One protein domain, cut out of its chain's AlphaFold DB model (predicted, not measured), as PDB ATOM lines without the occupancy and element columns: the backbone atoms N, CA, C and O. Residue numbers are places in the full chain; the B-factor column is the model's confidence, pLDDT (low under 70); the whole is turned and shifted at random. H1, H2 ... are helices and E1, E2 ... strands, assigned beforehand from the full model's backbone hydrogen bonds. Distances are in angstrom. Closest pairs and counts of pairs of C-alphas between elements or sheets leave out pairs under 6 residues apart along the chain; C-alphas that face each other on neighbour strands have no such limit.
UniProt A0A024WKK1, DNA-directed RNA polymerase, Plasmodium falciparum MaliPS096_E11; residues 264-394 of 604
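This is residues 264 to 394 of the 604 residues of the protein "DNA-directed RNA polymerase" of Plasmodium falciparum MaliPS096_E11 (UniProt A0A024WKK1). There is little regular structure: a strongly twisted, antiparallel sheet, E1-E5-E2, with short helix H1 between E1 and the small hairpin E3-E4, and long loops around them. The 131 printed residues, 45 in named elements, run E1, H1, E2, E3, E4, E5, mostly strand. The whole is compact, radius of gyration of the C-alphas 14.1 A, spans 42 by 30 by 21 A.

E1, residues 264 to 271, begins at C-alpha (-9.859, -35.752, 53.896). H1 is 289 to 297, E2 314 to 321, E3 324 to 327, E4 345 to 349. E5, 354 to 364, 30.6 A long, ends at (-9.558, -34.367, 59.362).

Inner strand E5 pairs with E1, N 266 to O 362 2.9 A, and E2, N 316 to O 359 2.9 A. H1, with every O i to N i+4 pair within hydrogen-bond range, is on this sheet over E1, height 9.4 A. E1, H1, E2 form a split strand-helix-strand unit, E5 between its same-way strands, its crossover left-handed. H1 and E4 come closest at C-alphas 295 and 346, 5.3 A. In hairpin E3-E4, N 326 to O 347 is 2.7 A.

The printed part has no cut. Links E1-H1, H1-E2, E3-E4 are long. Residues 368 to 383 have pLDDT under 70.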
ATOM      1  N   GLY A 264      -9.541 -34.450  54.470       90.06
ATOM      2  CA  GLY A 264      -9.859 -35.752  53.896       90.06
ATOM      3  C   GLY A 264     -10.315 -36.756  54.945       90.06
ATOM      4  O   GLY A 264      -9.963 -36.673  56.120       90.06
ATOM      5  N   GLY A 265     -11.108 -37.730  54.504       91.38
ATOM      6  CA  GLY A 265     -11.627 -38.775  55.377       91.38
ATOM      7  C   GLY A 265     -10.524 -39.712  55.856       91.38
ATOM      8  O   GLY A 265      -9.800 -40.289  55.032       91.38
ATOM      9  N   ARG A 266     -10.422 -39.901  57.175       92.81
ATOM     10  CA  ARG A 266      -9.482 -40.822  57.824       92.81
ATOM     11  C   ARG A 266     -10.127 -41.558  58.987       92.81
ATOM     12  O   ARG A 266     -11.114 -41.116  59.567       92.81
ATOM     13  N   VAL A 267      -9.546 -42.705  59.324       93.06
ATOM     14  CA  VAL A 267      -9.896 -43.409  60.556       93.06
ATOM     15  C   VAL A 267      -9.227 -42.713  61.736       93.06
ATOM     16  O   VAL A 267      -8.014 -42.522  61.706       93.06
ATOM     17  N   THR A 268      -9.986 -42.390  62.781       89.94
ATOM     18  CA  THR A 268      -9.460 -41.706  63.980       89.94
ATOM     19  C   THR A 268      -9.645 -42.490  65.273       89.94
ATOM     20  O   THR A 268      -8.967 -42.223  66.266       89.94
ATOM     21  N   ALA A 269     -10.565 -43.455  65.296       90.12
ATOM     22  CA  ALA A 269     -10.824 -44.245  66.490       90.12
ATOM     23  C   ALA A 269     -11.264 -45.666  66.165       90.12
ATOM     24  O   ALA A 269     -11.837 -45.946  65.105       90.12
ATOM     25  N   LEU A 270     -11.040 -46.553  67.126       92.38
ATOM     26  CA  LEU A 270     -11.376 -47.962  67.041       92.38
ATOM     27  C   LEU A 270     -12.149 -48.414  68.273       92.38
ATOM     28  O   LEU A 270     -11.783 -48.087  69.398       92.38
ATOM     29  N   ARG A 271     -13.178 -49.231  68.071       92.31
ATOM     30  CA  ARG A 271     -13.903 -49.916  69.137       92.31
ATOM     31  C   ARG A 271     -13.949 -51.409  68.867       92.31
ATOM     32  O   ARG A 271     -14.501 -51.859  67.862       92.31
ATOM     33  N   ILE A 272     -13.430 -52.179  69.813       92.75
ATOM     34  CA  ILE A 272     -13.509 -53.641  69.834       92.75
ATOM     35  C   ILE A 272     -14.235 -54.031  71.127       92.75
ATOM     36  O   ILE A 272     -13.888 -53.517  72.193       92.75
ATOM     37  N   PRO A 273     -15.260 -54.899  71.071       90.25
ATOM     38  CA  PRO A 273     -15.974 -55.326  72.262       90.25
ATOM     39  C   PRO A 273     -15.015 -56.028  73.226       90.25
ATOM     40  O   PRO A 273     -14.151 -56.795  72.807       90.25
ATOM     41  N   ASN A 274     -15.192 -55.771  74.522       84.75
ATOM     42  CA  ASN A 274     -14.367 -56.280  75.627       84.75
ATOM     43  C   ASN A 274     -12.920 -55.757  75.686       84.75
ATOM     44  O   ASN A 274     -12.180 -56.146  76.590       84.75
ATOM     45  N   MET A 275     -12.519 -54.849  74.793       86.00
ATOM     46  CA  MET A 275     -11.224 -54.181  74.886       86.00
ATOM     47  C   MET A 275     -11.291 -53.071  75.944       86.00
ATOM     48  O   MET A 275     -12.069 -52.133  75.805       86.00
ATOM     49  N   LYS A 276     -10.494 -53.196  77.014       82.00
ATOM     50  CA  LYS A 276     -10.434 -52.214  78.120       82.00
ATOM     51  C   LYS A 276      -9.340 -51.156  77.961       82.00
ATOM     52  O   LYS A 276      -9.400 -50.119  78.606       82.00
ATOM     53  N   HIS A 277      -8.323 -51.442  77.159       82.19
ATOM     54  CA  HIS A 277      -7.199 -50.551  76.893       82.19
ATOM     55  C   HIS A 277      -6.460 -51.032  75.637       82.19
ATOM     56  O   HIS A 277      -6.634 -52.174  75.208       82.19
ATOM     57  N   GLU A 278      -5.585 -50.192  75.094       83.44
ATOM     58  CA  GLU A 278      -4.774 -50.464  73.898       83.44
ATOM     59  C   GLU A 278      -3.843 -51.684  74.031       83.44
ATOM     60  O   GLU A 278      -3.646 -52.427  73.079       83.44
ATOM     61  N   PHE A 279      -3.327 -51.981  75.227       86.12
ATOM     62  CA  PHE A 279      -2.449 -53.146  75.446       86.12
ATOM     63  C   PHE A 279      -3.182 -54.497  75.507       86.12
ATOM     64  O   PHE A 279      -2.585 -55.521  75.839       86.12
ATOM     65  N   TYR A 280      -4.496 -54.512  75.281       86.25
ATOM     66  CA  TYR A 280      -5.289 -55.724  75.422       86.25
ATOM     67  C   TYR A 280      -5.076 -56.650  74.217       86.25
ATOM     68  O   TYR A 280      -5.195 -56.235  73.067       86.25
ATOM     69  N   CYS A 281      -4.793 -57.926  74.481       87.19
ATOM     70  CA  CYS A 281      -4.637 -58.930  73.432       87.19
ATOM     71  C   CYS A 281      -6.008 -59.378  72.911       87.19
ATOM     72  O   CYS A 281      -6.842 -59.875  73.669       87.19
ATOM     73  N   ILE A 282      -6.234 -59.243  71.605       90.19
ATOM     74  CA  ILE A 282      -7.485 -59.655  70.966       90.19
ATOM     75  C   ILE A 282      -7.397 -61.151  70.648       90.19
ATOM     76  O   ILE A 282      -6.617 -61.582  69.799       90.19
ATOM     77  N   VAL A 283      -8.202 -61.964  71.333       90.50
ATOM     78  CA  VAL A 283      -8.184 -63.424  71.160       90.50
ATOM     79  C   VAL A 283      -8.569 -63.797  69.725       90.50
ATOM     80  O   VAL A 283      -9.634 -63.419  69.239       90.50
ATOM     81  N   GLY A 284      -7.715 -64.577  69.058       90.69
ATOM     82  CA  GLY A 284      -7.982 -65.089  67.712       90.69
ATOM     83  C   GLY A 284      -7.623 -64.138  66.566       90.69
ATOM     84  O   GLY A 284      -7.868 -64.484  65.410       90.69
ATOM     85  N   VAL A 285      -7.028 -62.979  66.860       95.00
ATOM     86  CA  VAL A 285      -6.419 -62.072  65.875       95.00
ATOM     87  C   VAL A 285      -4.901 -62.135  66.024       95.00
ATOM     88  O   VAL A 285      -4.391 -62.285  67.132       95.00
ATOM     89  N   ARG A 286      -4.173 -62.081  64.907       94.38
ATOM     90  CA  ARG A 286      -2.702 -62.144  64.905       94.38
ATOM     91  C   ARG A 286      -2.056 -60.823  65.345       94.38
ATOM     92  O   ARG A 286      -1.009 -60.851  65.982       94.38
ATOM     93  N   GLU A 287      -2.641 -59.699  64.951       94.12
ATOM     94  CA  GLU A 287      -2.152 -58.335  65.167       94.12
ATOM     95  C   GLU A 287      -2.538 -57.770  66.538       94.12
ATOM     96  O   GLU A 287      -3.608 -58.073  67.074       94.12
ATOM     97  N   ASN A 288      -1.698 -56.875  67.066       93.00
ATOM     98  CA  ASN A 288      -2.006 -56.095  68.265       93.00
ATOM     99  C   ASN A 288      -2.799 -54.821  67.919       93.00
ATOM    100  O   ASN A 288      -2.948 -54.450  66.755       93.00
ATOM    101  N   PHE A 289      -3.270 -54.094  68.937       91.38
ATOM    102  CA  PHE A 289      -3.972 -52.819  68.747       91.38
ATOM    103  C   PHE A 289      -3.153 -51.791  67.952       91.38
ATOM    104  O   PHE A 289      -3.689 -51.163  67.047       91.38
ATOM    105  N   PHE A 290      -1.860 -51.628  68.253       91.81
ATOM    106  CA  PHE A 290      -1.010 -50.655  67.553       91.81
ATOM    107  C   PHE A 290      -0.812 -51.010  66.076       91.81
ATOM    108  O   PHE A 290      -0.833 -50.125  65.224       91.81
ATOM    109  N   ASP A 291      -0.692 -52.303  65.766       94.12
ATOM    110  CA  ASP A 291      -0.605 -52.784  64.386       94.12
ATOM    111  C   ASP A 291      -1.925 -52.525  63.646       94.12
ATOM    112  O   ASP A 291      -1.924 -52.020  62.524       94.12
ATOM    113  N   LEU A 292      -3.063 -52.793  64.301       94.50
ATOM    114  CA  LEU A 292      -4.391 -52.470  63.775       94.50
ATOM    115  C   LEU A 292      -4.551 -50.966  63.530       94.50
ATOM    116  O   LEU A 292      -4.984 -50.578  62.449       94.50
ATOM    117  N   ALA A 293      -4.184 -50.121  64.494       92.94
ATOM    118  CA  ALA A 293      -4.251 -48.666  64.373       92.94
ATOM    119  C   ALA A 293      -3.399 -48.165  63.196       92.94
ATOM    120  O   ALA A 293      -3.876 -47.387  62.368       92.94
ATOM    121  N   GLN A 294      -2.175 -48.680  63.057       93.56
ATOM    122  CA  GLN A 294      -1.282 -48.341  61.951       93.56
ATOM    123  C   GLN A 294      -1.844 -48.784  60.592       93.56
ATOM    124  O   GLN A 294      -1.788 -48.018  59.628       93.56
ATOM    125  N   ASN A 295      -2.410 -49.989  60.508       95.50
ATOM    126  CA  ASN A 295      -3.007 -50.512  59.278       95.50
ATOM    127  C   ASN A 295      -4.290 -49.758  58.893       95.50
ATOM    128  O   ASN A 295      -4.513 -49.474  57.717       95.50
ATOM    129  N   LEU A 296      -5.114 -49.381  59.876       94.94
ATOM    130  CA  LEU A 296      -6.318 -48.571  59.670       94.94
ATOM    131  C   LEU A 296      -5.981 -47.141  59.229       94.94
ATOM    132  O   LEU A 296      -6.692 -46.587  58.394       94.94
ATOM    133  N   ARG A 297      -4.882 -46.561  59.731       92.44
ATOM    134  CA  ARG A 297      -4.401 -45.230  59.317       92.44
ATOM    135  C   ARG A 297      -4.068 -45.164  57.826       92.44
ATOM    136  O   ARG A 297      -4.191 -44.107  57.218       92.44
ATOM    137  N   GLN A 298      -3.651 -46.283  57.236       92.19
ATOM    138  CA  GLN A 298      -3.323 -46.357  55.811       92.19
ATOM    139  C   GLN A 298      -4.568 -46.376  54.915       92.19
ATOM    140  O   GLN A 298      -4.431 -46.216  53.706       92.19
ATOM    141  N   ILE A 299      -5.779 -46.558  55.455       94.19
ATOM    142  CA  ILE A 299      -7.007 -46.560  54.653       94.19
ATOM    143  C   ILE A 299      -7.327 -45.141  54.172       94.19
ATOM    144  O   ILE A 299      -7.466 -44.206  54.960       94.19
ATOM    145  N   THR A 300      -7.520 -45.014  52.865       93.50
ATOM    146  CA  THR A 300      -7.901 -43.768  52.194       93.50
ATOM    147  C   THR A 300      -9.349 -43.849  51.724       93.50
ATOM    148  O   THR A 300      -9.725 -44.767  50.982       93.50
ATOM    149  N   PHE A 301     -10.157 -42.876  52.144       94.19
ATOM    150  CA  PHE A 301     -11.564 -42.763  51.772       94.19
ATOM    151  C   PHE A 301     -11.788 -41.698  50.708       94.19
ATOM    152  O   PHE A 301     -11.079 -40.694  50.647       94.19
ATOM    153  N   LYS A 302     -12.830 -41.901  49.910       91.94
ATOM    154  CA  LYS A 302     -13.337 -40.958  48.919       91.94
ATOM    155  C   LYS A 302     -14.798 -40.624  49.229       91.94
ATOM    156  O   LYS A 302     -15.529 -41.476  49.736       91.94
ATOM    157  N   ASN A 303     -15.209 -39.399  48.892       90.31
ATOM    158  CA  ASN A 303     -16.565 -38.862  49.092       90.31
ATOM    159  C   ASN A 303     -17.013 -38.787  50.565       90.31
ATOM    160  O   ASN A 303     -18.195 -38.946  50.869       90.31
ATOM    161  N   VAL A 304     -16.078 -38.543  51.485       90.06
ATOM    162  CA  VAL A 304     -16.431 -38.210  52.870       90.06
ATOM    163  C   VAL A 304     -16.866 -36.737  52.910       90.06
ATOM    164  O   VAL A 304     -16.120 -35.902  52.393       90.06
ATOM    165  N   PRO A 305     -18.059 -36.411  53.445       89.06
ATOM    166  CA  PRO A 305     -18.494 -35.024  53.592       89.06
ATOM    167  C   PRO A 305     -17.566 -34.244  54.529       89.06
ATOM    168  O   PRO A 305     -17.034 -34.809  55.484       89.06
ATOM    169  N   GLU A 306     -17.389 -32.950  54.269       83.44
ATOM    170  CA  GLU A 306     -16.490 -32.102  55.063       83.44
ATOM    171  C   GLU A 306     -17.034 -31.795  56.462       83.44
ATOM    172  O   GLU A 306     -16.231 -31.645  57.372       83.44
ATOM    173  N   ASP A 307     -18.359 -31.812  56.644       85.06
ATOM    174  CA  ASP A 307     -19.046 -31.591  57.932       85.06
ATOM    175  C   ASP A 307     -18.943 -32.790  58.902       85.06
ATOM    176  O   ASP A 307     -19.541 -32.794  59.984       85.06
ATOM    177  N   VAL A 308     -18.267 -33.871  58.489       84.38
ATOM    178  CA  VAL A 308     -18.064 -35.064  59.322       84.38
ATOM    179  C   VAL A 308     -16.920 -34.801  60.284       84.38
ATOM    180  O   VAL A 308     -15.777 -35.187  60.042       84.38
ATOM    181  N   ASP A 309     -17.261 -34.175  61.396       80.25
ATOM    182  CA  ASP A 309     -16.321 -33.854  62.455       80.25
ATOM    183  C   ASP A 309     -16.457 -34.813  63.649       80.25
ATOM    184  O   ASP A 309     -17.152 -35.833  63.641       80.25
ATOM    185  N   MET A 310     -15.768 -34.443  64.720       73.25
ATOM    186  CA  MET A 310     -15.694 -35.112  66.009       73.25
ATOM    187  C   MET A 310     -17.042 -35.570  66.584       73.25
ATOM    188  O   MET A 310     -17.106 -36.683  67.130       73.25
ATOM    189  N   ASP A 311     -18.070 -34.728  66.472       75.38
ATOM    190  CA  ASP A 311     -19.408 -34.945  67.036       75.38
ATOM    191  C   ASP A 311     -20.352 -35.645  66.050       75.38
ATOM    192  O   ASP A 311     -21.252 -36.376  66.460       75.38
ATOM    193  N   ASN A 312     -20.112 -35.478  64.746       84.25
ATOM    194  CA  ASN A 312     -20.929 -36.026  63.666       84.25
ATOM    195  C   ASN A 312     -20.117 -36.993  62.798       84.25
ATOM    196  O   ASN A 312     -19.894 -36.777  61.609       84.25
ATOM    197  N   TYR A 313     -19.649 -38.068  63.417       87.69
ATOM    198  CA  TYR A 313     -18.760 -39.028  62.786       87.69
ATOM    199  C   TYR A 313     -19.493 -40.141  62.043       87.69
ATOM    200  O   TYR A 313     -20.603 -40.552  62.391       87.69
ATOM    201  N   MET A 314     -18.813 -40.726  61.059       91.94
ATOM    202  CA  MET A 314     -19.287 -41.919  60.363       91.94
ATOM    203  C   MET A 314     -18.691 -43.190  60.979       91.94
ATOM    204  O   MET A 314     -17.592 -43.181  61.531       91.94
ATOM    205  N   ILE A 315     -19.413 -44.311  60.881       93.50
ATOM    206  CA  ILE A 315     -18.978 -45.596  61.447       93.50
ATOM    207  C   ILE A 315     -18.799 -46.629  60.335       93.50
ATOM    208  O   ILE A 315     -19.756 -46.969  59.638       93.50
ATOM    209  N   GLY A 316     -17.589 -47.175  60.225       94.88
ATOM    210  CA  GLY A 316     -17.290 -48.395  59.476       94.88
ATOM    211  C   GLY A 316     -17.357 -49.627  60.380       94.88
ATOM    212  O   GLY A 316     -16.989 -49.555  61.552       94.88
ATOM    213  N   LYS A 317     -17.838 -50.767  59.876       95.88
ATOM    214  CA  LYS A 317     -17.964 -52.003  60.673       95.88
ATOM    215  C   LYS A 317     -17.261 -53.181  60.016       95.88
ATOM    216  O   LYS A 317     -17.469 -53.465  58.839       95.88
ATOM    217  N   PHE A 318     -16.513 -53.933  60.812       95.31
ATOM    218  CA  PHE A 318     -16.010 -55.258  60.470       95.31
ATOM    219  C   PHE A 318     -16.767 -56.310  61.283       95.31
ATOM    220  O   PHE A 318     -16.892 -56.213  62.509       95.31
ATOM    221  N   ARG A 319     -17.306 -57.309  60.584       95.00
ATOM    222  CA  ARG A 319     -18.021 -58.459  61.152       95.00
ATOM    223  C   ARG A 319     -17.555 -59.703  60.401       95.00
ATOM    224  O   ARG A 319     -18.127 -60.053  59.373       95.00
ATOM    225  N   ILE A 320     -16.466 -60.309  60.867       95.25
ATOM    226  CA  ILE A 320     -15.721 -61.329  60.115       95.25
ATOM    227  C   ILE A 320     -15.556 -62.596  60.951       95.25
ATOM    228  O   ILE A 320     -15.210 -62.538  62.128       95.25
ATOM    229  N   LYS A 321     -15.773 -63.750  60.317       95.00
ATOM    230  CA  LYS A 321     -15.530 -65.078  60.890       95.00
ATOM    231  C   LYS A 321     -14.296 -65.698  60.229       95.00
ATOM    232  O   LYS A 321     -14.229 -65.733  59.004       95.00
ATOM    233  N   GLY A 322     -13.336 -66.160  61.030       93.31
ATOM    234  CA  GLY A 322     -12.097 -66.766  60.534       93.31
ATOM    235  C   GLY A 322     -12.229 -68.251  60.144       93.31
ATOM    236  O   GLY A 322     -13.247 -68.881  60.454       93.31
ATOM    237  N   PRO A 323     -11.196 -68.847  59.512       95.00
ATOM    238  CA  PRO A 323      -9.889 -68.250  59.224       95.00
ATOM    239  C   PRO A 323      -9.921 -67.371  57.966       95.00
ATOM    240  O   PRO A 323     -10.333 -67.834  56.905       95.00
ATOM    241  N   MET A 324      -9.504 -66.106  58.072       95.19
ATOM    242  CA  MET A 324      -9.515 -65.178  56.934       95.19
ATOM    243  C   MET A 324      -8.507 -64.042  57.120       95.19
ATOM    244  O   MET A 324      -8.335 -63.535  58.231       95.19
ATOM    245  N   ILE A 325      -7.891 -63.613  56.019       96.38
ATOM    246  CA  ILE A 325      -7.138 -62.358  55.958       96.38
ATOM    247  C   ILE A 325      -8.136 -61.219  55.746       96.38
ATOM    248  O   ILE A 325      -8.889 -61.205  54.774       96.38
ATOM    249  N   VAL A 326      -8.153 -60.275  56.677       96.50
ATOM    250  CA  VAL A 326      -9.001 -59.088  56.653       96.50
ATOM    251  C   VAL A 326      -8.282 -57.967  55.925       96.50
ATOM    252  O   VAL A 326      -7.151 -57.595  56.234       96.50
ATOM    253  N   VAL A 327      -9.006 -57.396  54.981       96.69
ATOM    254  CA  VAL A 327      -8.577 -56.350  54.065       96.69
ATOM    255  C   VAL A 327      -9.599 -55.216  54.147       96.69
ATOM    256  O   VAL A 327     -10.768 -55.469  54.458       96.69
ATOM    257  N   ALA A 328      -9.198 -53.976  53.864       95.50
ATOM    258  CA  ALA A 328     -10.065 -52.800  53.948       95.50
ATOM    259  C   ALA A 328     -11.384 -52.957  53.168       95.50
ATOM    260  O   ALA A 328     -12.430 -52.531  53.651       95.50
ATOM    261  N   GLY A 329     -11.373 -53.642  52.019       94.12
ATOM    262  CA  GLY A 329     -12.577 -53.924  51.227       94.12
ATOM    263  C   GLY A 329     -13.658 -54.757  51.937       94.12
ATOM    264  O   GLY A 329     -14.805 -54.739  51.502       94.12
ATOM    265  N   HIS A 330     -13.336 -55.453  53.033       94.94
ATOM    266  CA  HIS A 330     -14.323 -56.171  53.851       94.94
ATOM    267  C   HIS A 330     -15.076 -55.269  54.841       94.94
ATOM    268  O   HIS A 330     -15.969 -55.746  55.547       94.94
ATOM    269  N   MET A 331     -14.726 -53.985  54.919       95.38
ATOM    270  CA  MET A 331     -15.401 -53.033  55.789       95.38
ATOM    271  C   MET A 331     -16.784 -52.674  55.249       95.38
ATOM    272  O   MET A 331     -16.950 -52.292  54.092       95.38
ATOM    273  N   GLN A 332     -17.784 -52.735  56.119       94.75
ATOM    274  CA  GLN A 332     -19.122 -52.240  55.830       94.75
ATOM    275  C   GLN A 332     -19.154 -50.734  56.071       94.75
ATOM    276  O   GLN A 332     -18.928 -50.282  57.196       94.75
ATOM    277  N   LEU A 333     -19.427 -49.973  55.014       93.81
ATOM    278  CA  LEU A 333     -19.468 -48.513  55.027       93.81
ATOM    279  C   LEU A 333     -20.898 -47.975  54.870       93.81
ATOM    280  O   LEU A 333     -21.754 -48.652  54.292       93.81
ATOM    281  N   PRO A 334     -21.170 -46.755  55.369       88.00
ATOM    282  CA  PRO A 334     -22.404 -46.043  55.066       88.00
ATOM    283  C   PRO A 334     -22.503 -45.712  53.568       88.00
ATOM    284  O   PRO A 334     -21.504 -45.673  52.847       88.00
ATOM    285  N   LYS A 335     -23.730 -45.465  53.093       81.38
ATOM    286  CA  LYS A 335     -23.983 -45.093  51.693       81.38
ATOM    287  C   LYS A 335     -23.167 -43.840  51.333       81.38
ATOM    288  O   LYS A 335     -23.101 -42.917  52.137       81.38
ATOM    289  N   ASN A 336     -22.603 -43.822  50.124       87.06
ATOM    290  CA  ASN A 336     -21.820 -42.741  49.498       87.06
ATOM    291  C   ASN A 336     -20.312 -42.699  49.799       87.06
ATOM    292  O   ASN A 336     -19.601 -42.044  49.044       87.06
ATOM    293  N   VAL A 337     -19.808 -43.409  50.816       92.38
ATOM    294  CA  VAL A 337     -18.361 -43.458  51.100       92.38
ATOM    295  C   VAL A 337     -17.720 -44.642  50.388       92.38
ATOM    296  O   VAL A 337     -18.199 -45.772  50.477       92.38
ATOM    297  N   GLU A 338     -16.600 -44.393  49.713       92.62
ATOM    298  CA  GLU A 338     -15.844 -45.421  49.001       92.62
ATOM    299  C   GLU A 338     -14.417 -45.540  49.542       92.62
ATOM    300  O   GLU A 338     -13.789 -44.551  49.912       92.62
ATOM    301  N   ILE A 339     -13.886 -46.763  49.557       94.75
ATOM    302  CA  ILE A 339     -12.473 -47.024  49.862       94.75
ATOM    303  C   ILE A 339     -11.696 -47.024  48.553       94.75
ATOM    304  O   ILE A 339     -12.040 -47.776  47.634       94.75
ATOM    305  N   VAL A 340     -10.633 -46.223  48.503       93.25
ATOM    306  CA  VAL A 340      -9.718 -46.155  47.358       93.25
ATOM    307  C   VAL A 340      -8.805 -47.385  47.348       93.25
ATOM    308  O   VAL A 340      -8.790 -48.152  46.388       93.25
ATOM    309  N   ASN A 341      -8.116 -47.652  48.459       93.12
ATOM    310  CA  ASN A 341      -7.186 -48.770  48.624       93.12
ATOM    311  C   ASN A 341      -7.860 -50.017  49.220       93.12
ATOM    312  O   ASN A 341      -7.577 -50.452  50.337       93.12
ATOM    313  N   ARG A 342      -8.754 -50.646  48.449       93.56
ATOM    314  CA  ARG A 342      -9.526 -51.821  48.907       93.56
ATOM    315  C   ARG A 342      -8.675 -53.025  49.311       93.56
ATOM    316  O   ARG A 342      -9.165 -53.840  50.085       93.56
ATOM    317  N   ASN A 343      -7.441 -53.115  48.812       93.50
ATOM    318  CA  ASN A 343      -6.509 -54.223  49.048       93.50
ATOM    319  C   ASN A 343      -5.615 -54.030  50.287       93.50
ATOM    320  O   ASN A 343      -4.759 -54.869  50.555       93.50
ATOM    321  N   GLN A 344      -5.806 -52.948  51.046       94.44
ATOM    322  CA  GLN A 344      -5.026 -52.662  52.246       94.44
ATOM    323  C   GLN A 344      -5.214 -53.753  53.311       94.44
ATOM    324  O   GLN A 344      -6.335 -53.997  53.763       94.44
ATOM    325  N   TYR A 345      -4.117 -54.387  53.729       96.50
ATOM    326  CA  TYR A 345      -4.115 -55.385  54.800       96.50
ATOM    327  C   TYR A 345      -4.469 -54.745  56.143       96.50
ATOM    328  O   TYR A 345      -3.918 -53.700  56.487       96.50
ATOM    329  N   ILE A 346      -5.357 -55.389  56.906       96.56
ATOM    330  CA  ILE A 346      -5.756 -54.937  58.246       96.56
ATOM    331  C   ILE A 346      -5.294 -55.922  59.312       96.56
ATOM    332  O   ILE A 346      -4.554 -55.534  60.213       96.56
ATOM    333  N   CYS A 347      -5.736 -57.178  59.227       96.06
ATOM    334  CA  CYS A 347      -5.375 -58.218  60.189       96.06
ATOM    335  C   CYS A 347      -5.648 -59.628  59.661       96.06
ATOM    336  O   CYS A 347      -6.333 -59.805  58.656       96.06
ATOM    337  N   SER A 348      -5.163 -60.646  60.363       96.75
ATOM    338  CA  SER A 348      -5.454 -62.052  60.102       96.75
ATOM    339  C   SER A 348      -6.222 -62.656  61.274       96.75
ATOM    340  O   SER A 348      -5.762 -62.627  62.417       96.75
ATOM    341  N   VAL A 349      -7.376 -63.258  60.983       96.50
ATOM    342  CA  VAL A 349      -8.241 -63.910  61.978       96.50
ATOM    343  C   VAL A 349      -8.048 -65.425  61.910       96.50
ATOM    344  O   VAL A 349      -8.106 -66.015  60.830       96.50
ATOM    345  N   ALA A 350      -7.835 -66.060  63.061       96.00
ATOM    346  CA  ALA A 350      -7.640 -67.501  63.198       96.00
ATOM    347  C   ALA A 350      -8.942 -68.302  63.006       96.00
ATOM    348  O   ALA A 350     -10.058 -67.780  63.092       96.00
ATOM    349  N   ALA A 351      -8.811 -69.610  62.765       94.62
ATOM    350  CA  ALA A 351      -9.960 -70.495  62.598       94.62
ATOM    351  C   ALA A 351     -10.833 -70.531  63.865       94.62
ATOM    352  O   ALA A 351     -10.322 -70.580  64.980       94.62
ATOM    353  N   GLY A 352     -12.157 -70.481  63.693       91.25
ATOM    354  CA  GLY A 352     -13.113 -70.506  64.810       91.25
ATOM    355  C   GLY A 352     -13.228 -69.199  65.606       91.25
ATOM    356  O   GLY A 352     -14.029 -69.135  66.533       91.25
ATOM    357  N   SER A 353     -12.487 -68.154  65.227       93.81
ATOM    358  CA  SER A 353     -12.521 -66.838  65.876       93.81
ATOM    359  C   SER A 353     -13.466 -65.876  65.147       93.81
ATOM    360  O   SER A 353     -13.683 -65.997  63.936       93.81
ATOM    361  N   TYR A 354     -14.037 -64.916  65.878       93.56
ATOM    362  CA  TYR A 354     -14.931 -63.893  65.333       93.56
ATOM    363  C   TYR A 354     -14.417 -62.498  65.681       93.56
ATOM    364  O   TYR A 354     -14.271 -62.166  66.855       93.56
ATOM    365  N   LEU A 355     -14.174 -61.680  64.658       93.75
ATOM    366  CA  LEU A 355     -13.770 -60.289  64.812       93.75
ATOM    367  C   LEU A 355     -14.976 -59.374  64.587       93.75
ATOM    368  O   LEU A 355     -15.534 -59.296  63.488       93.75
ATOM    369  N   SER A 356     -15.345 -58.655  65.645       94.81
ATOM    370  CA  SER A 356     -16.322 -57.572  65.621       94.81
ATOM    371  C   SER A 356     -15.603 -56.282  65.970       94.81
ATOM    372  O   SER A 356     -15.142 -56.133  67.093       94.81
ATOM    373  N   MET A 357     -15.504 -55.353  65.030       94.56
ATOM    374  CA  MET A 357     -14.770 -54.107  65.225       94.56
ATOM    375  C   MET A 357     -15.529 -52.962  64.563       94.56
ATOM    376  O   MET A 357     -16.001 -53.110  63.436       94.56
ATOM    377  N   ASP A 358     -15.675 -51.850  65.271       95.19
ATOM    378  CA  ASP A 358     -16.300 -50.630  64.770       95.19
ATOM    379  C   ASP A 358     -15.237 -49.534  64.684       95.19
ATOM    380  O   ASP A 358     -14.414 -49.375  65.584       95.19
ATOM    381  N   VAL A 359     -15.243 -48.791  63.590       94.62
ATOM    382  CA  VAL A 359     -14.196 -47.847  63.213       94.62
ATOM    383  C   VAL A 359     -14.825 -46.476  63.020       94.62
ATOM    384  O   VAL A 359     -15.830 -46.359  62.319       94.62
ATOM    385  N   LYS A 360     -14.242 -45.448  63.631       91.88
ATOM    386  CA  LYS A 360     -14.692 -44.060  63.512       91.88
ATOM    387  C   LYS A 360     -14.001 -43.391  62.327       91.88
ATOM    388  O   LYS A 360     -12.773 -43.410  62.257       91.88
ATOM    389  N   ILE A 361     -14.787 -42.839  61.408       93.19
ATOM    390  CA  ILE A 361     -14.321 -42.126  60.217       93.19
ATOM    391  C   ILE A 361     -14.698 -40.656  60.381       93.19
ATOM    392  O   ILE A 361     -15.876 -40.335  60.544       93.19
ATOM    393  N   GLU A 362     -13.691 -39.792  60.338       90.75
ATOM    394  CA  GLU A 362     -13.810 -38.337  60.479       90.75
ATOM    395  C   GLU A 362     -13.094 -37.659  59.298       90.75
ATOM    396  O   GLU A 362     -12.150 -38.215  58.722       90.75
ATOM    397  N   SER A 363     -13.563 -36.478  58.904       90.44
ATOM    398  CA  SER A 363     -12.888 -35.596  57.957       90.44
ATOM    399  C   SER A 363     -11.892 -34.750  58.736       90.44
ATOM    400  O   SER A 363     -12.276 -33.852  59.475       90.44
ATOM    401  N   ILE A 364     -10.604 -35.065  58.611       87.25
ATOM    402  CA  ILE A 364      -9.558 -34.367  59.362       87.25
ATOM    403  C   ILE A 364      -8.671 -33.554  58.427       87.25
ATOM    404  O   ILE A 364      -8.449 -33.921  57.267       87.25
ATOM    405  N   GLU A 365      -8.152 -32.462  58.970       85.00
ATOM    406  CA  GLU A 365      -7.062 -31.672  58.409       85.00
ATOM    407  C   GLU A 365      -5.779 -31.995  59.179       85.00
ATOM    408  O   GLU A 365      -5.826 -32.298  60.372       85.00
ATOM    409  N   GLU A 366      -4.634 -31.933  58.504       76.00
ATOM    410  CA  GLU A 366      -3.321 -32.138  59.115       76.00
ATOM    411  C   GLU A 366      -3.174 -33.462  59.910       76.00
ATOM    412  O   GLU A 366      -3.708 -34.526  59.568       76.00
ATOM    413  N   TYR A 367      -2.337 -33.413  60.947       71.44
ATOM    414  CA  TYR A 367      -2.065 -34.495  61.872       71.44
ATOM    415  C   TYR A 367      -2.841 -34.247  63.164       71.44
ATOM    416  O   TYR A 367      -2.552 -33.308  63.904       71.44
ATOM    417  N   VAL A 368      -3.779 -35.136  63.481       66.75
ATOM    418  CA  VAL A 368      -4.510 -35.086  64.746       66.75
ATOM    419  C   VAL A 368      -3.719 -35.884  65.783       66.75
ATOM    420  O   VAL A 368      -3.720 -37.120  65.791       66.75
ATOM    421  N   MET A 369      -3.005 -35.159  66.651       59.88
ATOM    422  CA  MET A 369      -2.422 -35.703  67.879       59.88
ATOM    423  C   MET A 369      -3.551 -35.939  68.899       59.88
ATOM    424  O   MET A 369      -4.257 -34.993  69.239       59.88
ATOM    425  N   PRO A 370      -3.673 -37.143  69.478       58.94
ATOM    426  CA  PRO A 370      -4.528 -37.385  70.643       58.94
ATOM    427  C   PRO A 370      -4.114 -36.562  71.886       58.94
ATOM    428  O   PRO A 370      -4.883 -36.433  72.834       58.94
ATOM    429  N   GLU A 371      -2.903 -35.984  71.916       56.31
ATOM    430  CA  GLU A 371      -2.270 -35.430  73.134       56.31
ATOM    431  C   GLU A 371      -1.976 -33.910  73.160       56.31
ATOM    432  O   GLU A 371      -1.606 -33.409  74.219       56.31
ATOM    433  N   TYR A 372      -2.176 -33.151  72.072       42.88
ATOM    434  CA  TYR A 372      -1.942 -31.696  72.057       42.88
ATOM    435  C   TYR A 372      -3.229 -30.849  71.937       42.88
ATOM    436  O   TYR A 372      -3.911 -30.894  70.917       42.88
ATOM    437  N   GLY A 373      -3.519 -30.027  72.962       41.81
ATOM    438  CA  GLY A 373      -4.545 -28.960  72.955       41.81
ATOM    439  C   GLY A 373      -5.674 -29.086  73.998       41.81
ATOM    440  O   GLY A 373      -5.865 -30.131  74.618       41.81
ATOM    441  N   SER A 374      -6.481 -28.032  74.173       35.78
ATOM    442  CA  SER A 374      -7.729 -28.062  74.974       35.78
ATOM    443  C   SER A 374      -8.792 -29.005  74.381       35.78
ATOM    444  O   SER A 374      -9.655 -29.515  75.095       35.78
ATOM    445  N   GLN A 375      -8.671 -29.308  73.086       46.31
ATOM    446  CA  GLN A 375      -9.491 -30.259  72.324       46.31
ATOM    447  C   GLN A 375      -8.841 -31.647  72.175       46.31
ATOM    448  O   GLN A 375      -9.354 -32.517  71.470       46.31
ATOM    449  N   SER A 376      -7.706 -31.869  72.837       49.91
ATOM    450  CA  SER A 376      -6.939 -33.098  72.716       49.91
ATOM    451  C   SER A 376      -7.688 -34.305  73.277       49.91
ATOM    452  O   SER A 376      -8.099 -34.320  74.442       49.91
ATOM    453  N   ARG A 377      -7.871 -35.335  72.447       55.47
ATOM    454  CA  ARG A 377      -8.561 -36.574  72.823       55.47
ATOM    455  C   ARG A 377      -7.581 -37.597  73.377       55.47
ATOM    456  O   ARG A 377      -6.871 -38.217  72.601       55.47
ATOM    457  N   ASN A 378      -7.600 -37.821  74.689       53.81
ATOM    458  CA  ASN A 378      -6.777 -38.840  75.349       53.81
ATOM    459  C   ASN A 378      -6.763 -40.189  74.596       53.81
ATOM    460  O   ASN A 378      -7.778 -40.618  74.052       53.81
ATOM    461  N   ARG A 379      -5.629 -40.901  74.670       53.62
ATOM    462  CA  ARG A 379      -5.474 -42.301  74.212       53.62
ATOM    463  C   ARG A 379      -6.354 -43.311  74.971       53.62
ATOM    464  O   ARG A 379      -6.394 -44.487  74.627       53.62
ATOM    465  N   ASP A 380      -7.036 -42.867  76.019       58.31
ATOM    466  CA  ASP A 380      -7.881 -43.696  76.871       58.31
ATOM    467  C   ASP A 380      -9.279 -43.915  76.266       58.31
ATOM    468  O   ASP A 380      -9.715 -43.206  75.358       58.31
ATOM    469  N   ILE A 381     -10.013 -44.901  76.793       58.53
ATOM    470  CA  ILE A 381     -11.384 -45.182  76.358       58.53
ATOM    471  C   ILE A 381     -12.306 -44.010  76.724       58.53
ATOM    472  O   ILE A 381     -12.523 -43.709  77.904       58.53
ATOM    473  N   CYS A 382     -12.900 -43.385  75.704       68.19
ATOM    474  CA  CYS A 382     -13.976 -42.410  75.877       68.19
ATOM    475  C   CYS A 382     -15.281 -43.094  76.316       68.19
ATOM    476  O   CYS A 382     -15.461 -44.295  76.108       68.19
ATOM    477  N   LYS A 383     -16.246 -42.321  76.841       67.00
ATOM    478  CA  LYS A 383     -17.596 -42.808  77.217       67.00
ATOM    479  C   LYS A 383     -18.278 -43.676  76.143       67.00
ATOM    480  O   LYS A 383     -19.056 -44.565  76.476       67.00
ATOM    481  N   ASP A 384     -17.947 -43.460  74.871       74.50
ATOM    482  CA  ASP A 384     -18.499 -44.185  73.719       74.50
ATOM    483  C   ASP A 384     -17.845 -45.564  73.460       74.50
ATOM    484  O   ASP A 384     -18.173 -46.255  72.486       74.50
ATOM    485  N   ASN A 385     -16.920 -45.981  74.333       83.69
ATOM    486  CA  ASN A 385     -16.080 -47.178  74.226       83.69
ATOM    487  C   ASN A 385     -15.115 -47.184  73.022       83.69
ATOM    488  O   ASN A 385     -14.642 -48.245  72.615       83.69
ATOM    489  N   PHE A 386     -14.830 -46.022  72.433       87.06
ATOM    490  CA  PHE A 386     -13.821 -45.876  71.383       87.06
ATOM    491  C   PHE A 386     -12.460 -45.529  71.986       87.06
ATOM    492  O   PHE A 386     -12.372 -44.711  72.902       87.06
ATOM    493  N   ILE A 387     -11.411 -46.138  71.435       87.00
ATOM    494  CA  ILE A 387     -10.016 -45.773  71.675       87.00
ATOM    495  C   ILE A 387      -9.556 -44.926  70.496       87.00
ATOM    496  O   ILE A 387      -9.566 -45.386  69.348       87.00
ATOM    497  N   HIS A 388      -9.178 -43.684  70.782       86.31
ATOM    498  CA  HIS A 388      -8.616 -42.775  69.796       86.31
ATOM    499  C   HIS A 388      -7.133 -43.066  69.591       86.31
ATOM    500  O   HIS A 388      -6.399 -43.338  70.538       86.31
ATOM    501  N   PHE A 389      -6.691 -42.987  68.343       85.88
ATOM    502  CA  PHE A 389      -5.285 -43.107  67.986       85.88
ATOM    503  C   PHE A 389      -4.900 -41.987  67.026       85.88
ATOM    504  O   PHE A 389      -5.762 -41.308  66.464       85.88
ATOM    505  N   SER A 390      -3.599 -41.756  66.861       83.50
ATOM    506  CA  SER A 390      -3.139 -40.671  66.003       83.50
ATOM    507  C   SER A 390      -3.428 -40.964  64.535       83.50
ATOM    508  O   SER A 390      -3.093 -42.025  63.998       83.50
ATOM    509  N   SER A 391      -4.036 -39.988  63.873       86.31
ATOM    510  CA  SER A 391      -4.371 -40.072  62.460       86.31
ATOM    511  C   SER A 391      -3.840 -38.857  61.725       86.31
ATOM    512  O   SER A 391      -3.707 -37.774  62.289       86.31
ATOM    513  N   SER A 392      -3.491 -39.061  60.463       86.88
ATOM    514  CA  SER A 392      -2.868 -38.044  59.627       86.88
ATOM    515  C   SER A 392      -3.522 -38.028  58.262       86.88
ATOM    516  O   SER A 392      -3.657 -39.080  57.623       86.88
ATOM    517  N   CYS A 393      -3.879 -36.839  57.796       87.69
ATOM    518  CA  CYS A 393      -4.422 -36.637  56.468       87.69
ATOM    519  C   CYS A 393      -3.476 -35.781  55.631       87.69
ATOM    520  O   CYS A 393      -3.131 -34.664  55.997       87.69
ATOM    521  N   THR A 394      -3.055 -36.335  54.499       90.94
ATOM    522  CA  THR A 394      -2.266 -35.645  53.476       90.94
ATOM    523  C   THR A 394      -2.816 -36.052  52.107       90.94
ATOM    524  O   THR A 394      -2.288 -36.981  51.490       90.94
TER     525      THR A 394